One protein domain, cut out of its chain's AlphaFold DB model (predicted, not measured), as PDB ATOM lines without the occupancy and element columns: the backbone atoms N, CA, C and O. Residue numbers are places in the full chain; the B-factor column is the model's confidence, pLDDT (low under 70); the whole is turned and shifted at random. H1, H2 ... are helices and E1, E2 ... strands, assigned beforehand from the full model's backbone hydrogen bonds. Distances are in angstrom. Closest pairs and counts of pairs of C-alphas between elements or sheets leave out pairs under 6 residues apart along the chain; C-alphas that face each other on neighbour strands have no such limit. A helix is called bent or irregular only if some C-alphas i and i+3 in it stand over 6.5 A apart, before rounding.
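Overview. This is residues 7 to 103 of the 173 residues of the protein "Aspergillus nuclease S(1)" of Aegilops tauschii subsp. strangulata (UniProt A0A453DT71). A hairpin of two long helices, H4 and H5, makes the body; short H1 and H2 pack on H5, and a small parallel sheet of E1 and E2 lies at one end of the long axis, with short H3 near E1. The loop joining H4 to H5 makes the other end. The printed part has 97 residues, with five named helices and two named strands in the order H1 H2 E1 H3 H4 H5 E2, and is mostly helix. It is compact, with a radius of gyration of the C-alphas of 13.9 A, and elongated, spanning 45 by 28 by 22 A.

Arrangement. Start at H1, residues 12 to 16, which touches H5, residues 78 to 93, at residues 83 to 87 alone; the closest C-alphas, Ala 13 and Phe 84, are 5.8 A apart. Next find H2, residues 21 to 27, only just irregular, with C-alphas 22 and 25 at 7.0 A. It touches H5 at residues 88 to 92 alone, the same way at a steep tilt of 44 degrees; the closest C-alphas, His 27 and Asp 91, are 6.1 A apart. H2 also touches H4, residues 54 to 66, at residues 54 to 57 alone, about perpendicular at 77 degrees; the closest C-alphas, Leu 26 and Val 54, are 4.5 A apart. E1, residues 29 to 31, is parallel to E2, residues 98 to 100, with N 31 and O 99 within hydrogen-bond range at 2.8 A. H3, residues 39 to 42, touches no helix; its closest C-alpha pair with E1 is Asp 42 and Thr 31, 5.5 A. H4 and H5 touch as a helical hairpin, opposite ways at a shallow tilt of 33 degrees, only just short of steep; the closest C-alphas, Tyr 61 and Ser 81, are 5.1 A apart. E1, H3, H4, H5 and E2 form a strand-helix-strand unit, two parallel neighbour strands with helices between. Every O i to N i+4 pair is within hydrogen-bond range in H1 and H4, 10 of 12 in H5 and 0 of 3 in H2, where 3 of 4 O i to N i+3 pairs are; H3 is too short for an i+4 pair.

Along the chain. Find C-alpha 12 at (-1.663, 37.800, -28.376), where H1 begins. H4 runs 18.4 A from first to last C-alpha and H5 22.8 A. E2 ends at C-alpha 100, (-22.670, 24.158, -31.913).

Size, cuts and confidence. The C-alphas farthest apart, Ser 71 and Asp 103, are 46.1 A apart. The printed part has no cut; the links H3 to H4 and H4 to H5 are long. Confidence is low, under 70, at residues 71 to 74.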
ATOM      1  N   SER A   7       3.631  32.351 -21.390       89.19
ATOM      2  CA  SER A   7       2.284  32.680 -20.893       89.19
ATOM      3  C   SER A   7       1.878  34.130 -21.174       89.19
ATOM      4  O   SER A   7       0.720  34.405 -21.484       89.19
ATOM      5  N   THR A   8       2.840  35.058 -21.157       91.50
ATOM      6  CA  THR A   8       2.606  36.485 -21.437       91.50
ATOM      7  C   THR A   8       2.227  36.765 -22.891       91.50
ATOM      8  O   THR A   8       1.673  37.823 -23.191       91.50
ATOM      9  N   MET A   9       2.517  35.828 -23.795       92.94
ATOM     10  CA  MET A   9       2.229  35.932 -25.223       92.94
ATOM     11  C   MET A   9       1.006  35.125 -25.646       92.94
ATOM     12  O   MET A   9       0.485  35.388 -26.724       92.94
ATOM     13  N   CYS A  10       0.509  34.195 -24.826       91.06
ATOM     14  CA  CYS A  10      -0.670  33.404 -25.183       91.06
ATOM     15  C   CYS A  10      -1.888  34.279 -25.547       91.06
ATOM     16  O   CYS A  10      -2.503  33.988 -26.562       91.06
ATOM     17  N   PRO A  11      -2.213  35.400 -24.869       94.00
ATOM     18  CA  PRO A  11      -3.349  36.253 -25.260       94.00
ATOM     19  C   PRO A  11      -3.159  37.050 -26.570       94.00
ATOM     20  O   PRO A  11      -4.058  37.767 -27.017       94.00
ATOM     21  N   TRP A  12      -1.977  36.997 -27.190       95.88
ATOM     22  CA  TRP A  12      -1.663  37.800 -28.376       95.88
ATOM     23  C   TRP A  12      -2.545  37.448 -29.582       95.88
ATOM     24  O   TRP A  12      -2.969  38.359 -30.300       95.88
ATOM     25  N   ALA A  13      -2.859  36.165 -29.792       96.31
ATOM     26  CA  ALA A  13      -3.651  35.712 -30.940       96.31
ATOM     27  C   ALA A  13      -5.061  36.329 -30.945       96.31
ATOM     28  O   ALA A  13      -5.486  36.871 -31.969       96.31
ATOM     29  N   ASP A  14      -5.714  36.387 -29.780       95.19
ATOM     30  CA  ASP A  14      -7.001  37.068 -29.591       95.19
ATOM     31  C   ASP A  14      -6.962  38.540 -30.001       95.19
ATOM     32  O   ASP A  14      -7.897  39.074 -30.599       95.19
ATOM     33  N   THR A  15      -5.850  39.213 -29.707       93.75
ATOM     34  CA  THR A  15      -5.678  40.624 -30.064       93.75
ATOM     35  C   THR A  15      -5.479  40.775 -31.572       93.75
ATOM     36  O   THR A  15      -6.000  41.698 -32.206       93.75
ATOM     37  N   MET A  16      -4.729  39.853 -32.175       93.25
ATOM     38  CA  MET A  16      -4.366  39.920 -33.586       93.25
ATOM     39  C   MET A  16      -5.479  39.487 -34.521       93.25
ATOM     40  O   MET A  16      -5.473  39.943 -35.660       93.25
ATOM     41  N   ARG A  17      -6.479  38.724 -34.072       90.94
ATOM     42  CA  ARG A  17      -7.623  38.326 -34.911       90.94
ATOM     43  C   ARG A  17      -8.396  39.516 -35.511       90.94
ATOM     44  O   ARG A  17      -9.022  39.383 -36.562       90.94
ATOM     45  N   PHE A  18      -8.314  40.696 -34.885       91.19
ATOM     46  CA  PHE A  18      -8.895  41.949 -35.388       91.19
ATOM     47  C   PHE A  18      -8.045  42.638 -36.464       91.19
ATOM     48  O   PHE A  18      -8.566  43.440 -37.232       91.19
ATOM     49  N   ARG A  19      -6.744  42.343 -36.525       94.00
ATOM     50  CA  ARG A  19      -5.820  42.848 -37.554       94.00
ATOM     51  C   ARG A  19      -5.642  41.839 -38.686       94.00
ATOM     52  O   ARG A  19      -5.571  42.201 -39.857       94.00
ATOM     53  N   TYR A  20      -5.578  40.569 -38.323       94.00
ATOM     54  CA  TYR A  20      -5.496  39.404 -39.181       94.00
ATOM     55  C   TYR A  20      -6.867  38.735 -39.188       94.00
ATOM     56  O   TYR A  20      -7.077  37.711 -38.552       94.00
ATOM     57  N   HIS A  21      -7.825  39.318 -39.910       94.19
ATOM     58  CA  HIS A  21      -9.197  38.797 -39.950       94.19
ATOM     59  C   HIS A  21      -9.288  37.332 -40.398       94.19
ATOM     60  O   HIS A  21     -10.215  36.627 -40.010       94.19
ATOM     61  N   TRP A  22      -8.312  36.857 -41.178       95.31
ATOM     62  CA  TRP A  22      -8.203  35.450 -41.565       95.31
ATOM     63  C   TRP A  22      -7.968  34.510 -40.371       95.31
ATOM     64  O   TRP A  22      -8.297  33.334 -40.479       95.31
ATOM     65  N   ALA A  23      -7.446  35.014 -39.248       96.50
ATOM     66  CA  ALA A  23      -7.169  34.238 -38.043       96.50
ATOM     67  C   ALA A  23      -8.394  34.083 -37.129       96.50
ATOM     68  O   ALA A  23      -8.427  33.163 -36.329       96.50
ATOM     69  N   SER A  24      -9.431  34.923 -37.263       96.69
ATOM     70  CA  SER A  24     -10.642  34.829 -36.424       96.69
ATOM     71  C   SER A  24     -11.293  33.434 -36.387       96.69
ATOM     72  O   SER A  24     -11.552  32.958 -35.286       96.69
ATOM     73  N   PRO A  25     -11.534  32.736 -37.517       97.62
ATOM     74  CA  PRO A  25     -12.121  31.394 -37.477       97.62
ATOM     75  C   PRO A  25     -11.174  30.317 -36.925       97.62
ATOM     76  O   PRO A  25     -11.602  29.191 -36.716       97.62
ATOM     77  N   LEU A  26      -9.896  30.630 -36.692       98.50
ATOM     78  CA  LEU A  26      -8.920  29.672 -36.169       98.50
ATOM     79  C   LEU A  26      -9.032  29.471 -34.652       98.50
ATOM     80  O   LEU A  26      -8.360  28.605 -34.121       98.50
ATOM     81  N   HIS A  27      -9.872  30.239 -33.958       98.50
ATOM     82  CA  HIS A  27     -10.058  30.120 -32.508       98.50
ATOM     83  C   HIS A  27     -11.084  29.050 -32.108       98.50
ATOM     84  O   HIS A  27     -11.199  28.717 -30.936       98.50
ATOM     85  N   TYR A  28     -11.856  28.511 -33.054       98.38
ATOM     86  CA  TYR A  28     -12.948  27.585 -32.748       98.38
ATOM     87  C   TYR A  28     -13.164  26.553 -33.860       98.38
ATOM     88  O   TYR A  28     -12.570  26.621 -34.938       98.38
ATOM     89  N   ALA A  29     -14.019  25.573 -33.591       98.00
ATOM     90  CA  ALA A  29     -14.586  24.655 -34.563       98.00
ATOM     91  C   ALA A  29     -16.096  24.541 -34.324       98.00
ATOM     92  O   ALA A  29     -16.545  24.282 -33.210       98.00
ATOM     93  N   ASN A  30     -16.877  24.718 -35.386       97.69
ATOM     94  CA  ASN A  30     -18.329  24.640 -35.321       97.69
ATOM     95  C   ASN A  30     -18.790  23.227 -35.674       97.69
ATOM     96  O   ASN A  30     -18.425  22.692 -36.719       97.69
ATOM     97  N   THR A  31     -19.611  22.629 -34.814       97.06
ATOM     98  CA  THR A  31     -20.213  21.311 -35.045       97.06
ATOM     99  C   THR A  31     -21.721  21.439 -35.303       97.06
ATOM    100  O   THR A  31     -22.383  22.317 -34.740       97.06
ATOM    101  N   PRO A  32     -22.310  20.571 -36.143       94.19
ATOM    102  CA  PRO A  32     -23.727  20.660 -36.480       94.19
ATOM    103  C   PRO A  32     -24.585  19.897 -35.468       94.19
ATOM    104  O   PRO A  32     -24.817  18.714 -35.679       94.19
ATOM    105  N   ASN A  33     -25.065  20.530 -34.391       92.06
ATOM    106  CA  ASN A  33     -26.028  19.959 -33.422       92.06
ATOM    107  C   ASN A  33     -25.817  18.467 -33.065       92.06
ATOM    108  O   ASN A  33     -26.762  17.694 -32.887       92.06
ATOM    109  N   VAL A  34     -24.559  18.035 -32.983       93.75
ATOM    110  CA  VAL A  34     -24.154  16.653 -32.717       93.75
ATOM    111  C   VAL A  34     -23.017  16.659 -31.717       93.75
ATOM    112  O   VAL A  34     -22.125  17.494 -31.781       93.75
ATOM    113  N   CYS A  35     -22.994  15.682 -30.819       94.62
ATOM    114  CA  CYS A  35     -21.939  15.556 -29.813       94.62
ATOM    115  C   CYS A  35     -20.721  14.789 -30.357       94.62
ATOM    116  O   CYS A  35     -20.247  13.842 -29.734       94.62
ATOM    117  N   ASN A  36     -20.266  15.126 -31.566       94.62
ATOM    118  CA  ASN A  36     -19.013  14.618 -32.119       94.62
ATOM    119  C   ASN A  36     -18.360  15.646 -33.034       94.62
ATOM    120  O   ASN A  36     -19.049  16.379 -33.737       94.62
ATOM    121  N   PHE A  37     -17.033  15.609 -33.073       95.69
ATOM    122  CA  PHE A  37     -16.230  16.348 -34.030       95.69
ATOM    123  C   PHE A  37     -15.749  15.414 -35.148       95.69
ATOM    124  O   PHE A  37     -15.338  14.277 -34.902       95.69
ATOM    125  N   LYS A  38     -15.798  15.894 -36.388       96.06
ATOM    126  CA  LYS A  38     -15.204  15.261 -37.567       96.06
ATOM    127  C   LYS A  38     -14.501  16.327 -38.388       96.06
ATOM    128  O   LYS A  38     -15.166  17.161 -38.993       96.06
ATOM    129  N   PHE A  39     -13.176  16.236 -38.500       94.81
ATOM    130  CA  PHE A  39     -12.359  17.240 -39.189       94.81
ATOM    131  C   PHE A  39     -12.889  17.605 -40.585       94.81
ATOM    132  O   PHE A  39     -13.077  18.778 -40.881       94.81
ATOM    133  N   SER A  40     -13.210  16.610 -41.418       95.69
ATOM    134  CA  SER A  40     -13.700  16.825 -42.791       95.69
ATOM    135  C   SER A  40     -15.084  17.472 -42.888       95.69
ATOM    136  O   SER A  40     -15.434  18.004 -43.939       95.69
ATOM    137  N   ARG A  41     -15.892  17.388 -41.825       96.44
ATOM    138  CA  ARG A  41     -17.224  17.998 -41.757       96.44
ATOM    139  C   ARG A  41     -17.167  19.378 -41.109       96.44
ATOM    140  O   ARG A  41     -17.838  20.269 -41.597       96.44
ATOM    141  N   ASP A  42     -16.379  19.525 -40.047       97.88
ATOM    142  CA  ASP A  42     -16.488  20.637 -39.093       97.88
ATOM    143  C   ASP A  42     -15.333  21.641 -39.194       97.88
ATOM    144  O   ASP A  42     -15.463  22.792 -38.782       97.88
ATOM    145  N   CYS A  43     -14.171  21.232 -39.719       97.94
ATOM    146  CA  CYS A  43     -13.000  22.102 -39.765       97.94
ATOM    147  C   CYS A  43     -12.990  22.969 -41.023       97.94
ATOM    148  O   CYS A  43     -12.213  22.756 -41.956       97.94
ATOM    149  N   HIS A  44     -13.864  23.967 -41.052       97.81
ATOM    150  CA  HIS A  44     -13.893  24.976 -42.098       97.81
ATOM    151  C   HIS A  44     -14.381  26.320 -41.559       97.81
ATOM    152  O   HIS A  44     -15.058  26.395 -40.540       97.81
ATOM    153  N   ASN A  45     -14.093  27.397 -42.287       97.00
ATOM    154  CA  ASN A  45     -14.693  28.698 -41.990       97.00
ATOM    155  C   ASN A  45     -16.073  28.854 -42.655       97.00
ATOM    156  O   ASN A  45     -16.528  27.991 -43.406       97.00
ATOM    157  N   SER A  46     -16.717  30.007 -42.458       94.56
ATOM    158  CA  SER A  46     -18.030  30.339 -43.041       94.56
ATOM    159  C   SER A  46     -18.072  30.390 -44.575       94.56
ATOM    160  O   SER A  46     -19.149  30.439 -45.164       94.56
ATOM    161  N   ARG A  47     -16.914  30.371 -45.249       95.94
ATOM    162  CA  ARG A  47     -16.803  30.271 -46.714       95.94
ATOM    163  C   ARG A  47     -16.591  28.831 -47.190       95.94
ATOM    164  O   ARG A  47     -16.360  28.621 -48.377       95.94
ATOM    165  N   GLY A  48     -16.611  27.857 -46.278       95.75
ATOM    166  CA  GLY A  48     -16.346  26.449 -46.572       95.75
ATOM    167  C   GLY A  48     -14.876  26.131 -46.857       95.75
ATOM    168  O   GLY A  48     -14.580  25.053 -47.373       95.75
ATOM    169  N   GLN A  49     -13.942  27.040 -46.551       97.69
ATOM    170  CA  GLN A  49     -12.513  26.766 -46.722       97.69
ATOM    171  C   GLN A  49     -12.065  25.761 -45.660       97.69
ATOM    172  O   GLN A  49     -12.078  26.076 -44.472       97.69
ATOM    173  N   GLN A  50     -11.689  24.561 -46.101       97.56
ATOM    174  CA  GLN A  50     -11.246  23.463 -45.239       97.56
ATOM    175  C   GLN A  50      -9.966  23.818 -44.471       97.56
ATOM    176  O   GLN A  50      -9.138  24.589 -44.954       97.56
ATOM    177  N   GLY A  51      -9.816  23.257 -43.272       96.56
ATOM    178  CA  GLY A  51      -8.686  23.497 -42.372       96.56
ATOM    179  C   GLY A  51      -8.740  24.831 -41.617       96.56
ATOM    180  O   GLY A  51      -7.910  25.067 -40.746       96.56
ATOM    181  N   MET A  52      -9.712  25.702 -41.904       97.94
ATOM    182  CA  MET A  52      -9.862  27.005 -41.245       97.94
ATOM    183  C   MET A  52     -10.686  26.890 -39.953       97.94
ATOM    184  O   MET A  52     -11.775  27.451 -39.863       97.94
ATOM    185  N   CYS A  53     -10.163  26.136 -38.988       98.31
ATOM    186  CA  CYS A  53     -10.690  25.971 -37.630       98.31
ATOM    187  C   CYS A  53      -9.528  25.796 -36.633       98.31
ATOM    188  O   CYS A  53      -8.384  25.630 -37.062       98.31
ATOM    189  N   VAL A  54      -9.802  25.746 -35.326       98.38
ATOM    190  CA  VAL A  54      -8.767  25.576 -34.281       98.38
ATOM    191  C   VAL A  54      -7.921  24.310 -34.428       98.38
ATOM    192  O   VAL A  54      -6.698  24.372 -34.335       98.38
ATOM    193  N   VAL A  55      -8.532  23.175 -34.776       97.06
ATOM    194  CA  VAL A  55      -7.803  21.912 -34.991       97.06
ATOM    195  C   VAL A  55      -6.879  22.008 -36.211       97.06
ATOM    196  O   VAL A  55      -5.728  21.578 -36.170       97.06
ATOM    197  N   GLY A  56      -7.350  22.626 -37.298       97.31
ATOM    198  CA  GLY A  56      -6.529  22.857 -38.489       97.31
ATOM    199  C   GLY A  56      -5.405  23.865 -38.244       97.31
ATOM    200  O   GLY A  56      -4.306  23.699 -38.773       97.31
ATOM    201  N   ALA A  57      -5.643  24.870 -37.399       97.81
ATOM    202  CA  ALA A  57      -4.630  25.829 -36.983       97.81
ATOM    203  C   ALA A  57      -3.521  25.161 -36.163       97.81
ATOM    204  O   ALA A  57      -2.346  25.393 -36.449       97.81
ATOM    205  N   ILE A  58      -3.877  24.293 -35.209       96.88
ATOM    206  CA  ILE A  58      -2.912  23.498 -34.438       96.88
ATOM    207  C   ILE A  58      -2.013  22.691 -35.380       96.88
ATOM    208  O   ILE A  58      -0.792  22.802 -35.274       96.88
ATOM    209  N   ASN A  59      -2.584  21.968 -36.351       94.50
ATOM    210  CA  ASN A  59      -1.791  21.211 -37.332       94.50
ATOM    211  C   ASN A  59      -0.841  22.113 -38.112       94.50
ATOM    212  O   ASN A  59       0.363  21.885 -38.135       94.50
ATOM    213  N   ASN A  60      -1.377  23.185 -38.692       95.44
ATOM    214  CA  ASN A  60      -0.611  24.100 -39.524       95.44
ATOM    215  C   ASN A  60       0.571  24.722 -38.764       95.44
ATOM    216  O   ASN A  60       1.693  24.732 -39.263       95.44
ATOM    217  N   TYR A  61       0.350  25.244 -37.556       95.62
ATOM    218  CA  TYR A  61       1.430  25.887 -36.804       95.62
ATOM    219  C   TYR A  61       2.412  24.886 -36.195       95.62
ATOM    220  O   TYR A  61       3.589  25.220 -36.058       95.62
ATOM    221  N   THR A  62       1.978  23.654 -35.918       92.75
ATOM    222  CA  THR A  62       2.883  22.552 -35.566       92.75
ATOM    223  C   THR A  62       3.795  22.203 -36.747       92.75
ATOM    224  O   THR A  62       5.017  22.192 -36.591       92.75
ATOM    225  N   ASP A  63       3.235  22.046 -37.951       90.81
ATOM    226  CA  ASP A  63       3.994  21.784 -39.183       90.81
ATOM    227  C   ASP A  63       5.001  22.895 -39.495       90.81
ATOM    228  O   ASP A  63       6.147  22.629 -39.861       90.81
ATOM    229  N   GLN A  64       4.610  24.158 -39.308       92.88
ATOM    230  CA  GLN A  64       5.523  25.289 -39.473       92.88
ATOM    231  C   GLN A  64       6.693  25.212 -38.486       92.88
ATOM    232  O   GLN A  64       7.839  25.430 -38.883       92.88
ATOM    233  N   LEU A  65       6.440  24.873 -37.221       91.88
ATOM    234  CA  LEU A  65       7.482  24.775 -36.196       91.88
ATOM    235  C   LEU A  65       8.441  23.603 -36.419       91.88
ATOM    236  O   LEU A  65       9.614  23.738 -36.071       91.88
ATOM    237  N   TYR A  66       8.012  22.514 -37.065       89.12
ATOM    238  CA  TYR A  66       8.923  21.432 -37.460       89.12
ATOM    239  C   TYR A  66      10.028  21.888 -38.421       89.12
ATOM    240  O   TYR A  66      11.085  21.267 -38.458       89.12
ATOM    241  N   THR A  67       9.833  22.998 -39.138       88.31
ATOM    242  CA  THR A  67      10.865  23.582 -40.017       88.31
ATOM    243  C   THR A  67      11.936  24.383 -39.260       88.31
ATOM    244  O   THR A  67      12.848  24.955 -39.868       88.31
ATOM    245  N   TYR A  68      11.837  24.490 -37.929       87.94
ATOM    246  CA  TYR A  68      12.835  25.176 -37.116       87.94
ATOM    247  C   TYR A  68      14.187  24.455 -37.182       87.94
ATOM    248  O   TYR A  68      14.323  23.308 -36.770       87.94
ATOM    249  N   GLY A  69      15.217  25.163 -37.652       84.12
ATOM    250  CA  GLY A  69      16.567  24.614 -37.812       84.12
ATOM    251  C   GLY A  69      16.872  24.086 -39.216       84.12
ATOM    252  O   GLY A  69      18.045  23.848 -39.512       84.12
ATOM    253  N   ASP A  70      15.874  23.996 -40.100       83.50
ATOM    254  CA  ASP A  70      16.084  23.617 -41.496       83.50
ATOM    255  C   ASP A  70      16.721  24.755 -42.308       83.50
ATOM    256  O   ASP A  70      16.430  25.945 -42.130       83.50
ATOM    257  N   SER A  71      17.611  24.379 -43.232       62.22
ATOM    258  CA  SER A  71      18.278  25.296 -44.158       62.22
ATOM    259  C   SER A  71      18.011  24.851 -45.604       62.22
ATOM    260  O   SER A  71      18.314  23.702 -45.935       62.22
ATOM    261  N   PRO A  72      17.474  25.725 -46.482       65.31
ATOM    262  CA  PRO A  72      17.369  27.176 -46.322       65.31
ATOM    263  C   PRO A  72      16.153  27.614 -45.490       65.31
ATOM    264  O   PRO A  72      15.145  26.918 -45.440       65.31
ATOM    265  N   LYS A  73      16.275  28.797 -44.862       60.03
ATOM    266  CA  LYS A  73      15.273  29.438 -43.991       60.03
ATOM    267  C   LYS A  73      13.840  29.197 -44.474       60.03
ATOM    268  O   LYS A  73      13.461  29.676 -45.542       60.03
ATOM    269  N   SER A  74      13.058  28.534 -43.629       67.38
ATOM    270  CA  SER A  74      11.599  28.497 -43.704       67.38
ATOM    271  C   SER A  74      11.029  29.898 -43.980       67.38
ATOM    272  O   SER A  74      11.482  30.883 -43.390       67.38
ATOM    273  N   SER A  75      10.050  30.010 -44.885       82.75
ATOM    274  CA  SER A  75       9.371  31.282 -45.188       82.75
ATOM    275  C   SER A  75       8.428  31.743 -44.072       82.75
ATOM    276  O   SER A  75       7.870  32.837 -44.157       82.75
ATOM    277  N   TYR A  76       8.219  30.912 -43.049       88.88
ATOM    278  CA  TYR A  76       7.294  31.169 -41.954       88.88
ATOM    279  C   TYR A  76       7.903  32.033 -40.848       88.88
ATOM    280  O   TYR A  76       9.087  31.943 -40.515       88.88
ATOM    281  N   ASN A  77       7.057  32.851 -40.220       92.88
ATOM    282  CA  ASN A  77       7.401  33.527 -38.978       92.88
ATOM    283  C   ASN A  77       7.188  32.557 -37.809       92.88
ATOM    284  O   ASN A  77       6.090  32.441 -37.264       92.88
ATOM    285  N   LEU A  78       8.250  31.848 -37.428       93.12
ATOM    286  CA  LEU A  78       8.176  30.807 -36.398       93.12
ATOM    287  C   LEU A  78       7.842  31.357 -35.002       93.12
ATOM    288  O   LEU A  78       7.256  30.647 -34.192       93.12
ATOM    289  N   THR A  79       8.117  32.639 -34.736       93.44
ATOM    290  CA  THR A  79       7.670  33.298 -33.500       93.44
ATOM    291  C   THR A  79       6.149  33.429 -33.468       93.44
ATOM    292  O   THR A  79       5.531  33.093 -32.464       93.44
ATOM    293  N   GLU A  80       5.528  33.890 -34.561       94.81
ATOM    294  CA  GLU A  80       4.061  33.929 -34.660       94.81
ATOM    295  C   GLU A  80       3.470  32.521 -34.624       94.81
ATOM    296  O   GLU A  80       2.460  32.316 -33.961       94.81
ATOM    297  N   SER A  81       4.135  31.550 -35.255       95.50
ATOM    298  CA  SER A  81       3.701  30.149 -35.236       95.50
ATOM    299  C   SER A  81       3.617  29.601 -33.812       95.50
ATOM    300  O   SER A  81       2.598  29.033 -33.433       95.50
ATOM    301  N   LEU A  82       4.647  29.843 -32.994       95.25
ATOM    302  CA  LEU A  82       4.660  29.432 -31.590       95.25
ATOM    303  C   LEU A  82       3.573  30.130 -30.766       95.25
ATOM    304  O   LEU A  82       2.895  29.479 -29.979       95.25
ATOM    305  N   MET A  83       3.393  31.443 -30.944       96.06
ATOM    306  CA  MET A  83       2.375  32.200 -30.202       96.06
ATOM    307  C   MET A  83       0.953  31.761 -30.572       96.06
ATOM    308  O   MET A  83       0.115  31.615 -29.686       96.06
ATOM    309  N   PHE A  84       0.687  31.517 -31.858       97.38
ATOM    310  CA  PHE A  84      -0.590  30.978 -32.316       97.38
ATOM    311  C   PHE A  84      -0.833  29.573 -31.776       97.38
ATOM    312  O   PHE A  84      -1.889  29.329 -31.201       97.38
ATOM    313  N   LEU A  85       0.141  28.668 -31.905       96.69
ATOM    314  CA  LEU A  85       0.001  27.301 -31.411       96.69
ATOM    315  C   LEU A  85      -0.285  27.274 -29.905       96.69
ATOM    316  O   LEU A  85      -1.226  26.612 -29.477       96.69
ATOM    317  N   ALA A  86       0.477  28.034 -29.111       96.06
ATOM    318  CA  ALA A  86       0.288  28.106 -27.664       96.06
ATOM    319  C   ALA A  86      -1.118  28.596 -27.276       96.06
ATOM    320  O   ALA A  86      -1.700  28.094 -26.318       96.06
ATOM    321  N   HIS A  87      -1.677  29.546 -28.030       98.19
ATOM    322  CA  HIS A  87      -3.042  30.020 -27.819       98.19
ATOM    323  C   HIS A  87      -4.088  28.975 -28.219       98.19
ATOM    324  O   HIS A  87      -4.972  28.656 -27.430       98.19
ATOM    325  N   PHE A  88      -3.967  28.396 -29.417       98.19
ATOM    326  CA  PHE A  88      -4.970  27.474 -29.953       98.19
ATOM    327  C   PHE A  88      -5.044  26.147 -29.199       98.19
ATOM    328  O   PHE A  88      -6.118  25.555 -29.121       98.19
ATOM    329  N   VAL A  89      -3.941  25.706 -28.585       96.69
ATOM    330  CA  VAL A  89      -3.977  24.596 -27.622       96.69
ATOM    331  C   VAL A  89      -4.843  24.957 -26.410       96.69
ATOM    332  O   VAL A  89      -5.565  24.098 -25.923       96.69
ATOM    333  N   GLY A  90      -4.842  26.206 -25.940       96.00
ATOM    334  CA  GLY A  90      -5.783  26.659 -24.911       96.00
ATOM    335  C   GLY A  90      -7.230  26.649 -25.410       96.00
ATOM    336  O   GLY A  90      -8.091  26.033 -24.784       96.00
ATOM    337  N   ASP A  91      -7.472  27.260 -26.570       98.44
ATOM    338  CA  ASP A  91      -8.807  27.373 -27.167       98.44
ATOM    339  C   ASP A  91      -9.464  26.012 -27.410       98.44
ATOM    340  O   ASP A  91     -10.615  25.814 -27.037       98.44
ATOM    341  N   VAL A  92      -8.750  25.035 -27.983       97.44
ATOM    342  CA  VAL A  92      -9.339  23.713 -28.275       97.44
ATOM    343  C   VAL A  92      -9.771  22.963 -27.006       97.44
ATOM    344  O   VAL A  92     -10.662  22.118 -27.069       97.44
ATOM    345  N   HIS A  93      -9.173  23.281 -25.852       96.62
ATOM    346  CA  HIS A  93      -9.550  22.710 -24.556       96.62
ATOM    347  C   HIS A  93     -10.712  23.455 -23.883       96.62
ATOM    348  O   HIS A  93     -11.276  22.936 -22.918       96.62
ATOM    349  N   GLN A  94     -11.106  24.635 -24.379       98.00
ATOM    350  CA  GLN A  94     -12.321  25.325 -23.948       98.00
ATOM    351  C   GLN A  94     -13.529  24.624 -24.603       98.00
ATOM    352  O   GLN A  94     -13.696  24.706 -25.821       98.00
ATOM    353  N   PRO A  95     -14.405  23.927 -23.848       97.75
ATOM    354  CA  PRO A  95     -15.440  23.068 -24.436       97.75
ATOM    355  C   PRO A  95     -16.372  23.752 -25.443       97.75
ATOM    356  O   PRO A  95     -16.837  23.122 -26.388       97.75
ATOM    357  N   LEU A  96     -16.649  25.040 -25.263       98.25
ATOM    358  CA  LEU A  96     -17.527  25.822 -26.126       98.25
ATOM    359  C   LEU A  96     -16.824  26.451 -27.337       98.25
ATOM    360  O   LEU A  96     -17.511  26.983 -28.208       98.25
ATOM    361  N   HIS A  97     -15.497  26.349 -27.444       98.44
ATOM    362  CA  HIS A  97     -14.783  26.610 -28.701       98.44
ATOM    363  C   HIS A  97     -14.911  25.438 -29.685       98.44
ATOM    364  O   HIS A  97     -14.650  25.612 -30.872       98.44
ATOM    365  N   VAL A  98     -15.360  24.261 -29.232       97.69
ATOM    366  CA  VAL A  98     -15.782  23.138 -30.088       97.69
ATOM    367  C   VAL A  98     -17.273  22.879 -29.856       97.69
ATOM    368  O   VAL A  98     -17.696  21.830 -29.371       97.69
ATOM    369  N   GLY A  99     -18.070  23.912 -30.137       96.69
ATOM    370  CA  GLY A  99     -19.494  23.982 -29.816       96.69
ATOM    371  C   GLY A  99     -20.412  23.849 -31.029       96.69
ATOM    372  O   GLY A  99     -19.993  23.458 -32.122       96.69
ATOM    373  N   TYR A 100     -21.694  24.160 -30.830       98.00
ATOM    374  CA  TYR A 100     -22.670  24.158 -31.913       98.00
ATOM    375  C   TYR A 100     -22.586  25.435 -32.745       98.00
ATOM    376  O   TYR A 100     -22.416  26.536 -32.226       98.00
ATOM    377  N   GLU A 101     -22.740  25.282 -34.059       96.75
ATOM    378  CA  GLU A 101     -22.804  26.428 -34.968       96.75
ATOM    379  C   GLU A 101     -24.023  27.313 -34.675       96.75
ATOM    380  O   GLU A 101     -23.916  28.536 -34.669       96.75
ATOM    381  N   GLU A 102     -25.176  26.694 -34.403       97.19
ATOM    382  CA  GLU A 102     -26.462  27.388 -34.265       97.19
ATOM    383  C   GLU A 102     -26.509  28.371 -33.095       97.19
ATOM    384  O   GLU A 102     -27.220  29.373 -33.167       97.19
ATOM    385  N   ASP A 103     -25.765  28.088 -32.024       97.75
ATOM    386  CA  ASP A 103     -25.706  28.942 -30.844       97.75
ATOM    387  C   ASP A 103     -24.408  29.758 -30.734       97.75
ATOM    388  O   ASP A 103     -24.223  30.476 -29.741       97.75
TER     389      ASP A 103